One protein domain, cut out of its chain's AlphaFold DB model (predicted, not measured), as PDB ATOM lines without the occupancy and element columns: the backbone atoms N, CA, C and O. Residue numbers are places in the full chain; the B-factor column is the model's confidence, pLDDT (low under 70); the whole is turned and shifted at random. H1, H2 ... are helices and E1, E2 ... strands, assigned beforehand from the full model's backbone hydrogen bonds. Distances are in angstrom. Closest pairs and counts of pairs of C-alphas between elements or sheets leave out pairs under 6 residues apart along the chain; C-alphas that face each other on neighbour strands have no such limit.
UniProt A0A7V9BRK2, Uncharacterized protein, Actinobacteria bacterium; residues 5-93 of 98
ATOM      1  N   ALA A   5      40.552 -16.296 -23.509       88.38
ATOM      2  CA  ALA A   5      40.382 -17.011 -22.251       88.38
ATOM      3  C   ALA A   5      40.397 -16.104 -21.010       88.38
ATOM      4  O   ALA A   5      39.725 -16.433 -20.038       88.38
ATOM      5  N   GLY A   6      41.183 -15.017 -21.026       89.50
ATOM      6  CA  GLY A   6      41.288 -14.089 -19.893       89.50
ATOM      7  C   GLY A   6      39.962 -13.385 -19.646       89.50
ATOM      8  O   GLY A   6      39.324 -13.637 -18.629       89.50
ATOM      9  N   ASP A   7      39.526 -12.618 -20.642       90.06
ATOM     10  CA  ASP A   7      38.261 -11.884 -20.637       90.06
ATOM     11  C   ASP A   7      37.075 -12.831 -20.358       90.06
ATOM     12  O   ASP A   7      36.235 -12.557 -19.506       90.06
ATOM     13  N   TYR A   8      37.060 -14.018 -20.980       92.88
ATOM     14  CA  TYR A   8      36.016 -15.015 -20.730       92.88
ATOM     15  C   TYR A   8      35.994 -15.523 -19.279       92.88
ATOM     16  O   TYR A   8      34.925 -15.719 -18.702       92.88
ATOM     17  N   ALA A   9      37.160 -15.748 -18.668       94.06
ATOM     18  CA  ALA A   9      37.230 -16.149 -17.268       94.06
ATOM     19  C   ALA A   9      36.770 -15.028 -16.330       94.06
ATOM     20  O   ALA A   9      36.086 -15.313 -15.350       94.06
ATOM     21  N   GLU A  10      37.139 -13.783 -16.621       93.06
ATOM     22  CA  GLU A  10      36.702 -12.610 -15.864       93.06
ATOM     23  C   GLU A  10      35.172 -12.488 -15.891       93.06
ATOM     24  O   GLU A  10      34.551 -12.459 -14.826       93.06
ATOM     25  N   ASP A  11      34.556 -12.565 -17.073       91.81
ATOM     26  CA  ASP A  11      33.097 -12.531 -17.238       91.81
ATOM     27  C   ASP A  11      32.392 -13.682 -16.499       91.81
ATOM     28  O   ASP A  11      31.397 -13.472 -15.797       91.81
ATOM     29  N   LEU A  12      32.912 -14.910 -16.616       93.12
ATOM     30  CA  LEU A  12      32.354 -16.080 -15.931       93.12
ATOM     31  C   LEU A  12      32.391 -15.935 -14.409       93.12
ATOM     32  O   LEU A  12      31.425 -16.282 -13.723       93.12
ATOM     33  N   VAL A  13      33.510 -15.453 -13.867       92.12
ATOM     34  CA  VAL A  13      33.665 -15.268 -12.422       92.12
ATOM     35  C   VAL A  13      32.773 -14.119 -11.952       92.12
ATOM     36  O   VAL A  13      32.059 -14.289 -10.968       92.12
ATOM     37  N   ALA A  14      32.711 -13.003 -12.679       91.56
ATOM     38  CA  ALA A  14      31.813 -11.896 -12.354       91.56
ATOM     39  C   ALA A  14      30.346 -12.359 -12.294       91.56
ATOM     40  O   ALA A  14      29.645 -12.089 -11.316       91.56
ATOM     41  N   ALA A  15      29.910 -13.165 -13.268       90.19
ATOM     42  CA  ALA A  15      28.576 -13.760 -13.284       90.19
ATOM     43  C   ALA A  15      28.322 -14.708 -12.096       90.19
ATOM     44  O   ALA A  15      27.229 -14.686 -11.525       90.19
ATOM     45  N   MET A  16      29.314 -15.509 -11.688       87.88
ATOM     46  CA  MET A  16      29.210 -16.394 -10.519       87.88
ATOM     47  C   MET A  16      29.005 -15.601  -9.223       87.88
ATOM     48  O   MET A  16      28.140 -15.952  -8.420       87.88
ATOM     49  N   PHE A  17      29.781 -14.533  -9.033       81.81
ATOM     50  CA  PHE A  17      29.685 -13.674  -7.852       81.81
ATOM     51  C   PHE A  17      28.502 -12.691  -7.925       81.81
ATOM     52  O   PHE A  17      28.154 -12.103  -6.908       81.81
ATOM     53  N   LYS A  18      27.827 -12.584  -9.083       80.31
ATOM     54  CA  LYS A  18      26.778 -11.589  -9.391       80.31
ATOM     55  C   LYS A  18      27.275 -10.146  -9.281       80.31
ATOM     56  O   LYS A  18      26.518  -9.248  -8.917       80.31
ATOM     57  N   GLU A  19      28.533  -9.940  -9.640       79.94
ATOM     58  CA  GLU A  19      29.235  -8.670  -9.508       79.94
ATOM     59  C   GLU A  19      29.624  -8.087 -10.856       79.94
ATOM     60  O   GLU A  19      29.504  -8.727 -11.902       79.94
ATOM     61  N   LYS A  20      30.112  -6.847 -10.824       76.88
ATOM     62  CA  LYS A  20      30.714  -6.192 -11.984       76.88
ATOM     63  C   LYS A  20      32.235  -6.290 -11.930       76.88
ATOM     64  O   LYS A  20      32.832  -6.288 -10.852       76.88
ATOM     65  N   LEU A  21      32.839  -6.340 -13.115       78.12
ATOM     66  CA  LEU A  21      34.279  -6.185 -13.280       78.12
ATOM     67  C   LEU A  21      34.727  -4.814 -12.765       78.12
ATOM     68  O   LEU A  21      33.979  -3.833 -12.827       78.12
ATOM     69  N   ALA A  22      35.949  -4.772 -12.253       75.19
ATOM     70  CA  ALA A  22      36.629  -3.549 -11.884       75.19
ATOM     71  C   ALA A  22      36.835  -2.657 -13.116       75.19
ATOM     72  O   ALA A  22      36.991  -3.144 -14.237       75.19
ATOM     73  N   ASP A  23      36.898  -1.343 -12.907       74.25
ATOM     74  CA  ASP A  23      37.355  -0.452 -13.967       74.25
ATOM     75  C   ASP A  23      38.817  -0.777 -14.318       74.25
ATOM     76  O   ASP A  23      39.622  -1.092 -13.443       74.25
ATOM     77  N   ASN A  24      39.203  -0.624 -15.590       63.75
ATOM     78  CA  ASN A  24      40.566  -0.908 -16.081       63.75
ATOM     79  C   ASN A  24      41.692  -0.130 -15.351       63.75
ATOM     80  O   ASN A  24      42.877  -0.381 -15.584       63.75
ATOM     81  N   SER A  25      41.347   0.860 -14.522       55.72
ATOM     82  CA  SER A  25      42.260   1.631 -13.673       55.72
ATOM     83  C   SER A  25      42.576   0.977 -12.326       55.72
ATOM     84  O   SER A  25      43.552   1.382 -11.684       55.72
ATOM     85  N   GLU A  26      41.790  -0.009 -11.893       61.69
ATOM     86  CA  GLU A  26      41.999  -0.706 -10.629       61.69
ATOM     87  C   GLU A  26      43.213  -1.628 -10.732       61.69
ATOM     88  O   GLU A  26      43.339  -2.494 -11.600       61.69
ATOM     89  N   ARG A  27      44.194  -1.385  -9.862       65.25
ATOM     90  CA  ARG A  27      45.441  -2.141  -9.871       65.25
ATOM     91  C   ARG A  27      45.246  -3.398  -9.029       65.25
ATOM     92  O   ARG A  27      44.943  -3.297  -7.850       65.25
ATOM     93  N   SER A  28      45.570  -4.554  -9.611       78.56
ATOM     94  CA  SER A  28      45.798  -5.832  -8.912       78.56
ATOM     95  C   SER A  28      44.588  -6.703  -8.552       78.56
ATOM     96  O   SER A  28      44.782  -7.728  -7.895       78.56
ATOM     97  N   TRP A  29      43.381  -6.354  -8.980       87.56
ATOM     98  CA  TRP A  29      42.194  -7.195  -8.832       87.56
ATOM     99  C   TRP A  29      41.221  -6.902  -9.975       87.56
ATOM    100  O   TRP A  29      41.234  -5.804 -10.524       87.56
ATOM    101  N   ASP A  30      40.405  -7.888 -10.332       88.31
ATOM    102  CA  ASP A  30      39.515  -7.821 -11.496       88.31
ATOM    103  C   ASP A  30      38.039  -7.728 -11.075       88.31
ATOM    104  O   ASP A  30      37.216  -7.218 -11.826       88.31
ATOM    105  N   ILE A  31      37.678  -8.199  -9.871       91.00
ATOM    106  CA  ILE A  31      36.301  -8.177  -9.341       91.00
ATOM    107  C   ILE A  31      36.309  -7.786  -7.861       91.00
ATOM    108  O   ILE A  31      37.191  -8.206  -7.110       91.00
ATOM    109  N   LYS A  32      35.294  -7.038  -7.420       89.88
ATOM    110  CA  LYS A  32      34.999  -6.817  -5.998       89.88
ATOM    111  C   LYS A  32      33.673  -7.484  -5.648       89.88
ATOM    112  O   LYS A  32      32.668  -7.191  -6.282       89.88
ATOM    113  N   SER A  33      33.689  -8.386  -4.671       84.44
ATOM    114  CA  SER A  33      32.487  -9.068  -4.173       84.44
ATOM    115  C   SER A  33      31.575  -8.145  -3.359       84.44
ATOM    116  O   SER A  33      32.034  -7.121  -2.845       84.44
ATOM    117  N   ALA A  34      30.314  -8.544  -3.174       82.50
ATOM    118  CA  ALA A  34      29.342  -7.868  -2.314       82.50
ATOM    119  C   ALA A  34      29.857  -7.664  -0.883       82.50
ATOM    120  O   ALA A  34      29.600  -6.628  -0.272       82.50
ATOM    121  N   ASP A  35      30.631  -8.625  -0.377       83.62
ATOM    122  CA  ASP A  35      31.244  -8.577   0.954       83.62
ATOM    123  C   ASP A  35      32.515  -7.704   0.991       83.62
ATOM    124  O   ASP A  35      33.141  -7.528   2.034       83.62
ATOM    125  N   GLY A  36      32.905  -7.133  -0.151       86.50
ATOM    126  CA  GLY A  36      34.052  -6.246  -0.300       86.50
ATOM    127  C   GLY A  36      35.376  -6.947  -0.602       86.50
ATOM    128  O   GLY A  36      36.356  -6.235  -0.830       86.50
ATOM    129  N   GLU A  37      35.421  -8.288  -0.655       90.50
ATOM    130  CA  GLU A  37      36.630  -9.033  -1.045       90.50
ATOM    131  C   GLU A  37      37.024  -8.704  -2.493       90.50
ATOM    132  O   GLU A  37      36.188  -8.724  -3.400       90.50
ATOM    133  N   ARG A  38      38.314  -8.452  -2.712       93.44
ATOM    134  CA  ARG A  38      38.941  -8.201  -4.010       93.44
ATOM    135  C   ARG A  38      39.464  -9.506  -4.591       93.44
ATOM    136  O   ARG A  38      40.259 -10.208  -3.962       93.44
ATOM    137  N   LEU A  39      39.047  -9.821  -5.807       94.06
ATOM    138  CA  LEU A  39      39.357 -11.071  -6.489       94.06
ATOM    139  C   LEU A  39      40.250 -10.798  -7.699       94.06
ATOM    140  O   LEU A  39      39.903  -9.991  -8.558       94.06
ATOM    141  N   GLN A  40      41.376 -11.504  -7.800       95.25
ATOM    142  CA  GLN A  40      42.211 -11.528  -9.004       95.25
ATOM    143  C   GLN A  40      41.973 -12.836  -9.766       95.25
ATOM    144  O   GLN A  40      42.300 -13.926  -9.296       95.25
ATOM    145  N   VAL A  41      41.447 -12.734 -10.975       94.44
ATOM    146  CA  VAL A  41      41.206 -13.824 -11.908       94.44
ATOM    147  C   VAL A  41      42.477 -14.128 -12.707       94.44
ATOM    148  O   VAL A  41      43.214 -13.258 -13.186       94.44
ATOM    149  N   LYS A  42      42.778 -15.418 -12.844       93.81
ATOM    150  CA  LYS A  42      43.761 -15.948 -13.796       93.81
ATOM    151  C   LYS A  42      43.191 -17.209 -14.424       93.81
ATOM    152  O   LYS A  42      42.541 -18.007 -13.759       93.81
ATOM    153  N   CYS A  43      43.499 -17.451 -15.692       94.56
ATOM    154  CA  CYS A  43      42.993 -18.633 -16.388       94.56
ATOM    155  C   CYS A  43      44.068 -19.368 -17.184       94.56
ATOM    156  O   CYS A  43      45.091 -18.771 -17.544       94.56
ATOM    157  N   ARG A  44      43.824 -20.640 -17.517       93.19
ATOM    158  CA  ARG A  44      44.610 -21.406 -18.494       93.19
ATOM    159  C   ARG A  44      43.739 -22.352 -19.309       93.19
ATOM    160  O   ARG A  44      42.942 -23.081 -18.737       93.19
ATOM    161  N   VAL A  45      43.984 -22.396 -20.616       91.25
ATOM    162  CA  VAL A  45      43.513 -23.462 -21.510       91.25
ATOM    163  C   VAL A  45      44.551 -24.585 -21.495       91.25
ATOM    164  O   VAL A  45      45.733 -24.346 -21.765       91.25
ATOM    165  N   VAL A  46      44.144 -25.800 -21.134       88.44
ATOM    166  CA  VAL A  46      45.042 -26.942 -20.921       88.44
ATOM    167  C   VAL A  46      44.823 -27.993 -22.013       88.44
ATOM    168  O   VAL A  46      43.959 -28.851 -21.895       88.44
ATOM    169  N   GLN A  47      45.655 -27.968 -23.060       77.62
ATOM    170  CA  GLN A  47      45.662 -28.991 -24.117       77.62
ATOM    171  C   GLN A  47      46.693 -30.096 -23.856       77.62
ATOM    172  O   GLN A  47      47.888 -29.915 -24.107       77.62
ATOM    173  N   GLY A  48      46.237 -31.277 -23.440       63.97
ATOM    174  CA  GLY A  48      47.008 -32.514 -23.633       63.97
ATOM    175  C   GLY A  48      48.332 -32.616 -22.864       63.97
ATOM    176  O   GLY A  48      49.322 -33.110 -23.398       63.97
ATOM    177  N   GLY A  49      48.378 -32.163 -21.608       60.91
ATOM    178  CA  GLY A  49      49.428 -32.553 -20.653       60.91
ATOM    179  C   GLY A  49      50.824 -31.954 -20.876       60.91
ATOM    180  O   GLY A  49      51.781 -32.394 -20.231       60.91
ATOM    181  N   LYS A  50      50.980 -30.942 -21.743       65.12
ATOM    182  CA  LYS A  50      52.284 -30.290 -21.958       65.12
ATOM    183  C   LYS A  50      52.751 -29.584 -20.676       65.12
ATOM    184  O   LYS A  50      51.991 -28.866 -20.017       65.12
ATOM    185  N   ARG A  51      54.032 -29.757 -20.321       61.22
ATOM    186  CA  ARG A  51      54.649 -29.064 -19.175       61.22
ATOM    187  C   ARG A  51      54.505 -27.546 -19.344       61.22
ATOM    188  O   ARG A  51      54.736 -27.021 -20.425       61.22
ATOM    189  N   GLY A  52      54.123 -26.854 -18.271       67.94
ATOM    190  CA  GLY A  52      53.989 -25.390 -18.249       67.94
ATOM    191  C   GLY A  52      52.602 -24.840 -18.598       67.94
ATOM    192  O   GLY A  52      52.330 -23.694 -18.269       67.94
ATOM    193  N   GLN A  53      51.667 -25.635 -19.138       75.94
ATOM    194  CA  GLN A  53      50.309 -25.142 -19.452       75.94
ATOM    195  C   GLN A  53      49.526 -24.647 -18.231       75.94
ATOM    196  O   GLN A  53      48.662 -23.788 -18.350       75.94
ATOM    197  N   ARG A  54      49.858 -25.160 -17.042       81.25
ATOM    198  CA  ARG A  54      49.264 -24.727 -15.769       81.25
ATOM    199  C   ARG A  54      50.029 -23.583 -15.094       81.25
ATOM    200  O   ARG A  54      49.637 -23.154 -14.016       81.25
ATOM    201  N   GLN A  55      51.126 -23.102 -15.681       85.94
ATOM    202  CA  GLN A  55      51.906 -22.014 -15.100       85.94
ATOM    203  C   GLN A  55      51.203 -20.682 -15.346       85.94
ATOM    204  O   GLN A  55      51.037 -20.271 -16.494       85.94
ATOM    205  N   LEU A  56      50.807 -20.003 -14.270       88.44
ATOM    206  CA  LEU A  56      50.151 -18.699 -14.324       88.44
ATOM    207  C   LEU A  56      51.117 -17.588 -14.751       88.44
ATOM    208  O   LEU A  56      52.336 -17.720 -14.660       88.44
ATOM    209  N   SER A  57      50.553 -16.489 -15.251       86.38
ATOM    210  CA  SER A  57      51.313 -15.268 -15.485       86.38
ATOM    211  C   SER A  57      51.658 -14.680 -14.118       86.38
ATOM    212  O   SER A  57      50.908 -14.896 -13.163       86.38
ATOM    213  N   PRO A  58      52.790 -13.974 -13.995       87.00
ATOM    214  CA  PRO A  58      53.210 -13.449 -12.708       87.00
ATOM    215  C   PRO A  58      52.155 -12.494 -12.147       87.00
ATOM    216  O   PRO A  58      51.657 -11.614 -12.856       87.00
ATOM    217  N   PHE A  59      51.851 -12.654 -10.862       88.81
ATOM    218  CA  PHE A  59      51.154 -11.634 -10.092       88.81
ATOM    219  C   PHE A  59      52.107 -10.449  -9.922       88.81
ATOM    220  O   PHE A  59      53.248 -10.616  -9.495       88.81
ATOM    221  N   ARG A  60      51.669  -9.257 -10.337       85.12
ATOM    222  CA  ARG A  60      52.492  -8.036 -10.257       85.12
ATOM    223  C   ARG A  60      52.462  -7.418  -8.864       85.12
ATOM    224  O   ARG A  60      53.408  -6.748  -8.471       85.12
ATOM    225  N   THR A  61      51.361  -7.626  -8.156       89.12
ATOM    226  CA  THR A  61      51.132  -7.188  -6.784       89.12
ATOM    227  C   THR A  61      50.292  -8.259  -6.089       89.12
ATOM    228  O   THR A  61      49.700  -9.106  -6.763       89.12
ATOM    229  N   TRP A  62      50.277  -8.229  -4.761       91.25
ATOM    230  CA  TRP A  62      49.488  -9.123  -3.913       91.25
ATOM    231  C   TRP A  62      48.302  -8.401  -3.265       91.25
ATOM    232  O   TRP A  62      47.762  -8.872  -2.273       91.25
ATOM    233  N   ASP A  63      47.919  -7.237  -3.796       92.44
ATOM    234  CA  ASP A  63      46.836  -6.412  -3.261       92.44
ATOM    235  C   ASP A  63      45.452  -6.902  -3.726       92.44
ATOM    236  O   ASP A  63      44.721  -6.225  -4.448       92.44
ATOM    237  N   PHE A  64      45.131  -8.133  -3.338       93.88
ATOM    238  CA  PHE A  64      43.847  -8.801  -3.525       93.88
ATOM    239  C   PHE A  64      43.648  -9.816  -2.396       93.88
ATOM    240  O   PHE A  64      44.612 -10.262  -1.781       93.88
ATOM    241  N   ASP A  65      42.406 -10.205  -2.131       94.94
ATOM    242  CA  ASP A  65      42.078 -11.098  -1.016       94.94
ATOM    243  C   ASP A  65      42.105 -12.570  -1.456       94.94
ATOM    244  O   ASP A  65      42.599 -13.446  -0.737       94.94
ATOM    245  N   ARG A  66      41.644 -12.854  -2.682       95.44
ATOM    246  CA  ARG A  66      41.683 -14.201  -3.277       95.44
ATOM    247  C   ARG A  66      42.093 -14.184  -4.741       95.44
ATOM    248  O   ARG A  66      41.722 -13.288  -5.497       95.44
ATOM    249  N   ALA A  67      42.795 -15.232  -5.166       95.50
ATOM    250  CA  ALA A  67      42.975 -15.532  -6.579       95.50
ATOM    251  C   ALA A  67      41.933 -16.557  -7.036       95.50
ATOM    252  O   ALA A  67      41.852 -17.653  -6.474       95.50
ATOM    253  N   VAL A  68      41.178 -16.235  -8.083       95.75
ATOM    254  CA  VAL A  68      40.276 -17.181  -8.746       95.75
ATOM    255  C   VAL A  68      40.983 -17.745  -9.970       95.75
ATOM    256  O   VAL A  68      41.336 -17.015 -10.895       95.75
ATOM    257  N   ILE A  69      41.230 -19.054  -9.965       95.56
ATOM    258  CA  ILE A  69      41.954 -19.742 -11.035       95.56
ATOM    259  C   ILE A  69      40.991 -20.637 -11.801       95.56
ATOM    260  O   ILE A  69      40.453 -21.595 -11.240       95.56
ATOM    261  N   VAL A  70      40.836 -20.361 -13.096       95.31
ATOM    262  CA  VAL A  70      39.993 -21.146 -14.005       95.31
ATOM    263  C   VAL A  70      40.861 -21.961 -14.963       95.31
ATOM    264  O   VAL A  70      41.738 -21.430 -15.645       95.31
ATOM    265  N   LEU A  71      40.637 -23.270 -15.008       94.06
ATOM    266  CA  LEU A  71      41.229 -24.165 -15.992       94.06
ATOM    267  C   LEU A  71      40.159 -24.566 -16.997       94.06
ATOM    268  O   LEU A  71      39.128 -25.115 -16.608       94.06
ATOM    269  N   PHE A  72      40.449 -24.327 -18.266       92.88
ATOM    270  CA  PHE A  72      39.620 -24.711 -19.394       92.88
ATOM    271  C   PHE A  72      40.252 -25.868 -20.170       92.88
ATOM    272  O   PHE A  72      41.483 -26.010 -20.174       92.88
ATOM    273  N   ASP A  73      39.429 -26.664 -20.844       90.75
ATOM    274  CA  ASP A  73      39.879 -27.479 -21.974       90.75
ATOM    275  C   ASP A  73      39.951 -26.639 -23.261       90.75
ATOM    276  O   ASP A  73      39.819 -25.413 -23.232       90.75
ATOM    277  N   ASP A  74      40.241 -27.280 -24.391       89.00
ATOM    278  CA  ASP A  74      40.340 -26.622 -25.693       89.00
ATOM    279  C   ASP A  74      39.014 -26.182 -26.304       89.00
ATOM    280  O   ASP A  74      39.023 -25.335 -27.200       89.00
ATOM    281  N   GLU A  75      37.897 -26.678 -25.783       90.25
ATOM    282  CA  GLU A  75      36.551 -26.220 -26.121       90.25
ATOM    283  C   GLU A  75      36.064 -25.111 -25.173       90.25
ATOM    284  O   GLU A  75      34.918 -24.678 -25.257       90.25
ATOM    285  N   TYR A  76      36.947 -24.599 -24.304       90.50
ATOM    286  CA  TYR A  76      36.649 -23.598 -23.277       90.50
ATOM    287  C   TYR A  76      35.654 -24.074 -22.206       90.50
ATOM    288  O   TYR A  76      35.136 -23.260 -21.435       90.50
ATOM    289  N   ALA A  77      35.424 -25.383 -22.077       92.12
ATOM    290  CA  ALA A  77      34.651 -25.914 -20.968       92.12
ATOM    291  C   ALA A  77      35.478 -25.868 -19.675       92.12
ATOM    292  O   ALA A  77      36.697 -26.063 -19.661       92.12
ATOM    293  N   ILE A  78      34.811 -25.581 -18.555       93.44
ATOM    294  CA  ILE A  78      35.465 -25.464 -17.249       93.44
ATOM    295  C   ILE A  78      35.865 -26.862 -16.762       93.44
ATOM    296  O   ILE A  78      35.023 -27.652 -16.344       93.44
ATOM    297  N   LEU A  79      37.167 -27.133 -16.723       93.56
ATOM    298  CA  LEU A  79      37.726 -28.328 -16.085       93.56
ATOM    299  C   LEU A  79      37.811 -28.168 -14.566       93.56
ATOM    300  O   LEU A  79      37.629 -29.123 -13.808       93.56
ATOM    301  N   ARG A  80      38.164 -26.963 -14.106       93.56
ATOM    302  CA  ARG A  80      38.265 -26.627 -12.682       93.56
ATOM    303  C   ARG A  80      38.172 -25.123 -12.475       93.56
ATOM    304  O   ARG A  80      38.793 -24.364 -13.209       93.56
ATOM    305  N   CYS A  81      37.489 -24.715 -11.415       94.88
ATOM    306  CA  CYS A  81      37.530 -23.356 -10.894       94.88
ATOM    307  C   CYS A  81      37.793 -23.421  -9.387       94.88
ATOM    308  O   CYS A  81      37.178 -24.228  -8.690       94.88
ATOM    309  N   VAL A  82      38.749 -22.635  -8.893       95.00
ATOM    310  CA  VAL A  82      39.079 -22.572  -7.464       95.00
ATOM    311  C   VAL A  82      39.366 -21.135  -7.052       95.00
ATOM    312  O   VAL A  82      40.092 -20.430  -7.747       95.00
ATOM    313  N   ALA A  83      38.825 -20.723  -5.907       94.69
ATOM    314  CA  ALA A  83      39.189 -19.481  -5.236       94.69
ATOM    315  C   ALA A  83      40.161 -19.802  -4.093       94.69
ATOM    316  O   ALA A  83      39.814 -20.533  -3.163       94.69
ATOM    317  N   LEU A  84      41.385 -19.285  -4.171       95.31
ATOM    318  CA  LEU A  84      42.428 -19.491  -3.169       95.31
ATOM    319  C   LEU A  84      42.715 -18.181  -2.427       95.31
ATOM    320  O   LEU A  84      42.880 -17.156  -3.089       95.31
ATOM    321  N   PRO A  85      42.822 -18.203  -1.089       96.44
ATOM    322  CA  PRO A  85      43.348 -17.082  -0.315       96.44
ATOM    323  C   PRO A  85      44.724 -16.612  -0.816       96.44
ATOM    324  O   PRO A  85      45.552 -17.430  -1.229       96.44
ATOM    325  N   VAL A  86      44.969 -15.297  -0.799       95.38
ATOM    326  CA  VAL A  86      46.218 -14.703  -1.310       95.38
ATOM    327  C   VAL A  86      47.469 -15.236  -0.607       95.38
ATOM    328  O   VAL A  86      48.480 -15.466  -1.262       95.38
ATOM    329  N   ASP A  87      47.400 -15.521   0.692       95.38
ATOM    330  CA  ASP A  87      48.498 -16.086   1.484       95.38
ATOM    331  C   ASP A  87      48.928 -17.476   0.983       95.38
ATOM    332  O   ASP A  87      50.125 -17.740   0.840       95.38
ATOM    333  N   VAL A  88      47.970 -18.332   0.612       95.38
ATOM    334  CA  VAL A  88      48.231 -19.639  -0.010       95.38
ATOM    335  C   VAL A  88      48.924 -19.461  -1.361       95.38
ATOM    336  O   VAL A  88      49.888 -20.164  -1.669       95.38
ATOM    337  N   VAL A  89      48.474 -18.505  -2.178       93.69
ATOM    338  CA  VAL A  89      49.084 -18.244  -3.492       93.69
ATOM    339  C   VAL A  89      50.500 -17.684  -3.334       93.69
ATOM    340  O   VAL A  89      51.405 -18.145  -4.028       93.69
ATOM    341  N   CYS A  90      50.718 -16.759  -2.398       91.56
ATOM    342  CA  CYS A  90      52.030 -16.212  -2.047       91.56
ATOM    343  C   CYS A  90      53.012 -17.307  -1.620       91.56
ATOM    344  O   CYS A  90      54.140 -17.345  -2.109       91.56
ATOM    345  N   ALA A  91      52.582 -18.219  -0.744       90.81
ATOM    346  CA  ALA A  91      53.429 -19.286  -0.212       90.81
ATOM    347  C   ALA A  91      53.920 -20.269  -1.293       90.81
ATOM    348  O   ALA A  91      54.983 -20.873  -1.150       90.81
ATOM    349  N   HIS A  92      53.165 -20.423  -2.386       88.25
ATOM    350  CA  HIS A  92      53.476 -21.354  -3.477       88.25
ATOM    351  C   HIS A  92      53.904 -20.667  -4.788       88.25
ATOM    352  O   HIS A  92      54.348 -21.334  -5.728       88.25
ATOM    353  N   GLY A  93      53.793 -19.342  -4.868       82.19
ATOM    354  CA  GLY A  93      54.139 -18.538  -6.032       82.19
ATOM    355  C   GLY A  93      55.644 -18.337  -6.157       82.19
ATOM    356  O   GLY A  93      56.217 -17.444  -5.541       82.19
TER     357      GLY A  93
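Overview. This is residues 5 to 93 of the 98 residues of an uncharacterized protein of Actinobacteria bacterium (UniProt A0A7V9BRK2). A small sheet of three strands, E1, E2 and E3, is covered on one face by the helix H1, which crosses it at a slant, while a short second helix, H2, sits at the end of E3 and only grazes the sheet. Two long stretches with no named element, residues 18 to 37 and 46 to 65, join H1 to E1 and the end of E1 to the beginning of E2; in the first of them residues 31 to 32 pair with residues 38 to 39 of E1. The printed part has 89 residues, with two named helices and three named strands in the order H1, E1, E2, E3, H2; the sheet is mixed, in the order E1, E2, E3. The class is mixed, helices and strands, with under half of the residues in named elements. The whole is compact, with a radius of gyration of the C-alphas of 12.8 A and spans of 37 by 28 by 21 A.

Along the chain. H1 holds residues 5 to 17, 18.2 A from first to last C-alpha, and begins at C-alpha 5 (40.382, -17.011, -22.251). E1, residues 38 to 45, is 23.7 A long and begins at C-alpha 38 (38.941, -8.201, -4.010). E2 is residues 66 to 72, 19.4 A, and E3 is residues 78 to 85, 20.5 A. H2, residues 86 to 92, is 10.1 A long and ends at C-alpha 92 (53.476, -21.354, -3.477).

Arrangement. E2 is the inner strand, and E1 and E3 are the edge strands. E1 and E2 are parallel at 20 degrees, with N 42 and O 68 within hydrogen-bond range at 2.9 A. E2 and E3 form a hairpin, antiparallel at 167 degrees, with N 69 and O 82 2.8 A apart. The sheet is twisted, its C-alphas lying up to 4.2 A off their best plane. Residues 31 to 32 pair antiparallel with residues 38 to 39 of E1. H1 is on the sheet at a height of 8.4 A, in two layers, a helix on one face of a sheet. On the local plane it stands at 46 degrees to E1, slantwise to the strands. It lies over E1 and E2 and only just over E3, on which 3 of its C-alphas fall. Its closest C-alphas to E1 are those of Gly 6 and Cys 43, 6.0 A apart. H2 only grazes the sheet with residues 86 to 89; its closest C-alphas to E2 are those of Val 86 and Arg 66, 5.0 A apart. H1 and H2 are apart. In H1 and H2 every O i to N i+4 pair is within hydrogen-bond range.

Size, cuts and confidence. The two C-alphas farthest apart, those of Asp 35 and Lys 50, are 37.9 A apart. The printed part has no cut. The links from H1 to E1 and from E1 to E2 are long, with 20 residues each; those from E2 to E3 and from E3 to H2 are tight. The mean pLDDT of the printed part is 86.9, and residues 24 to 27 and 48 to 52 are under 70.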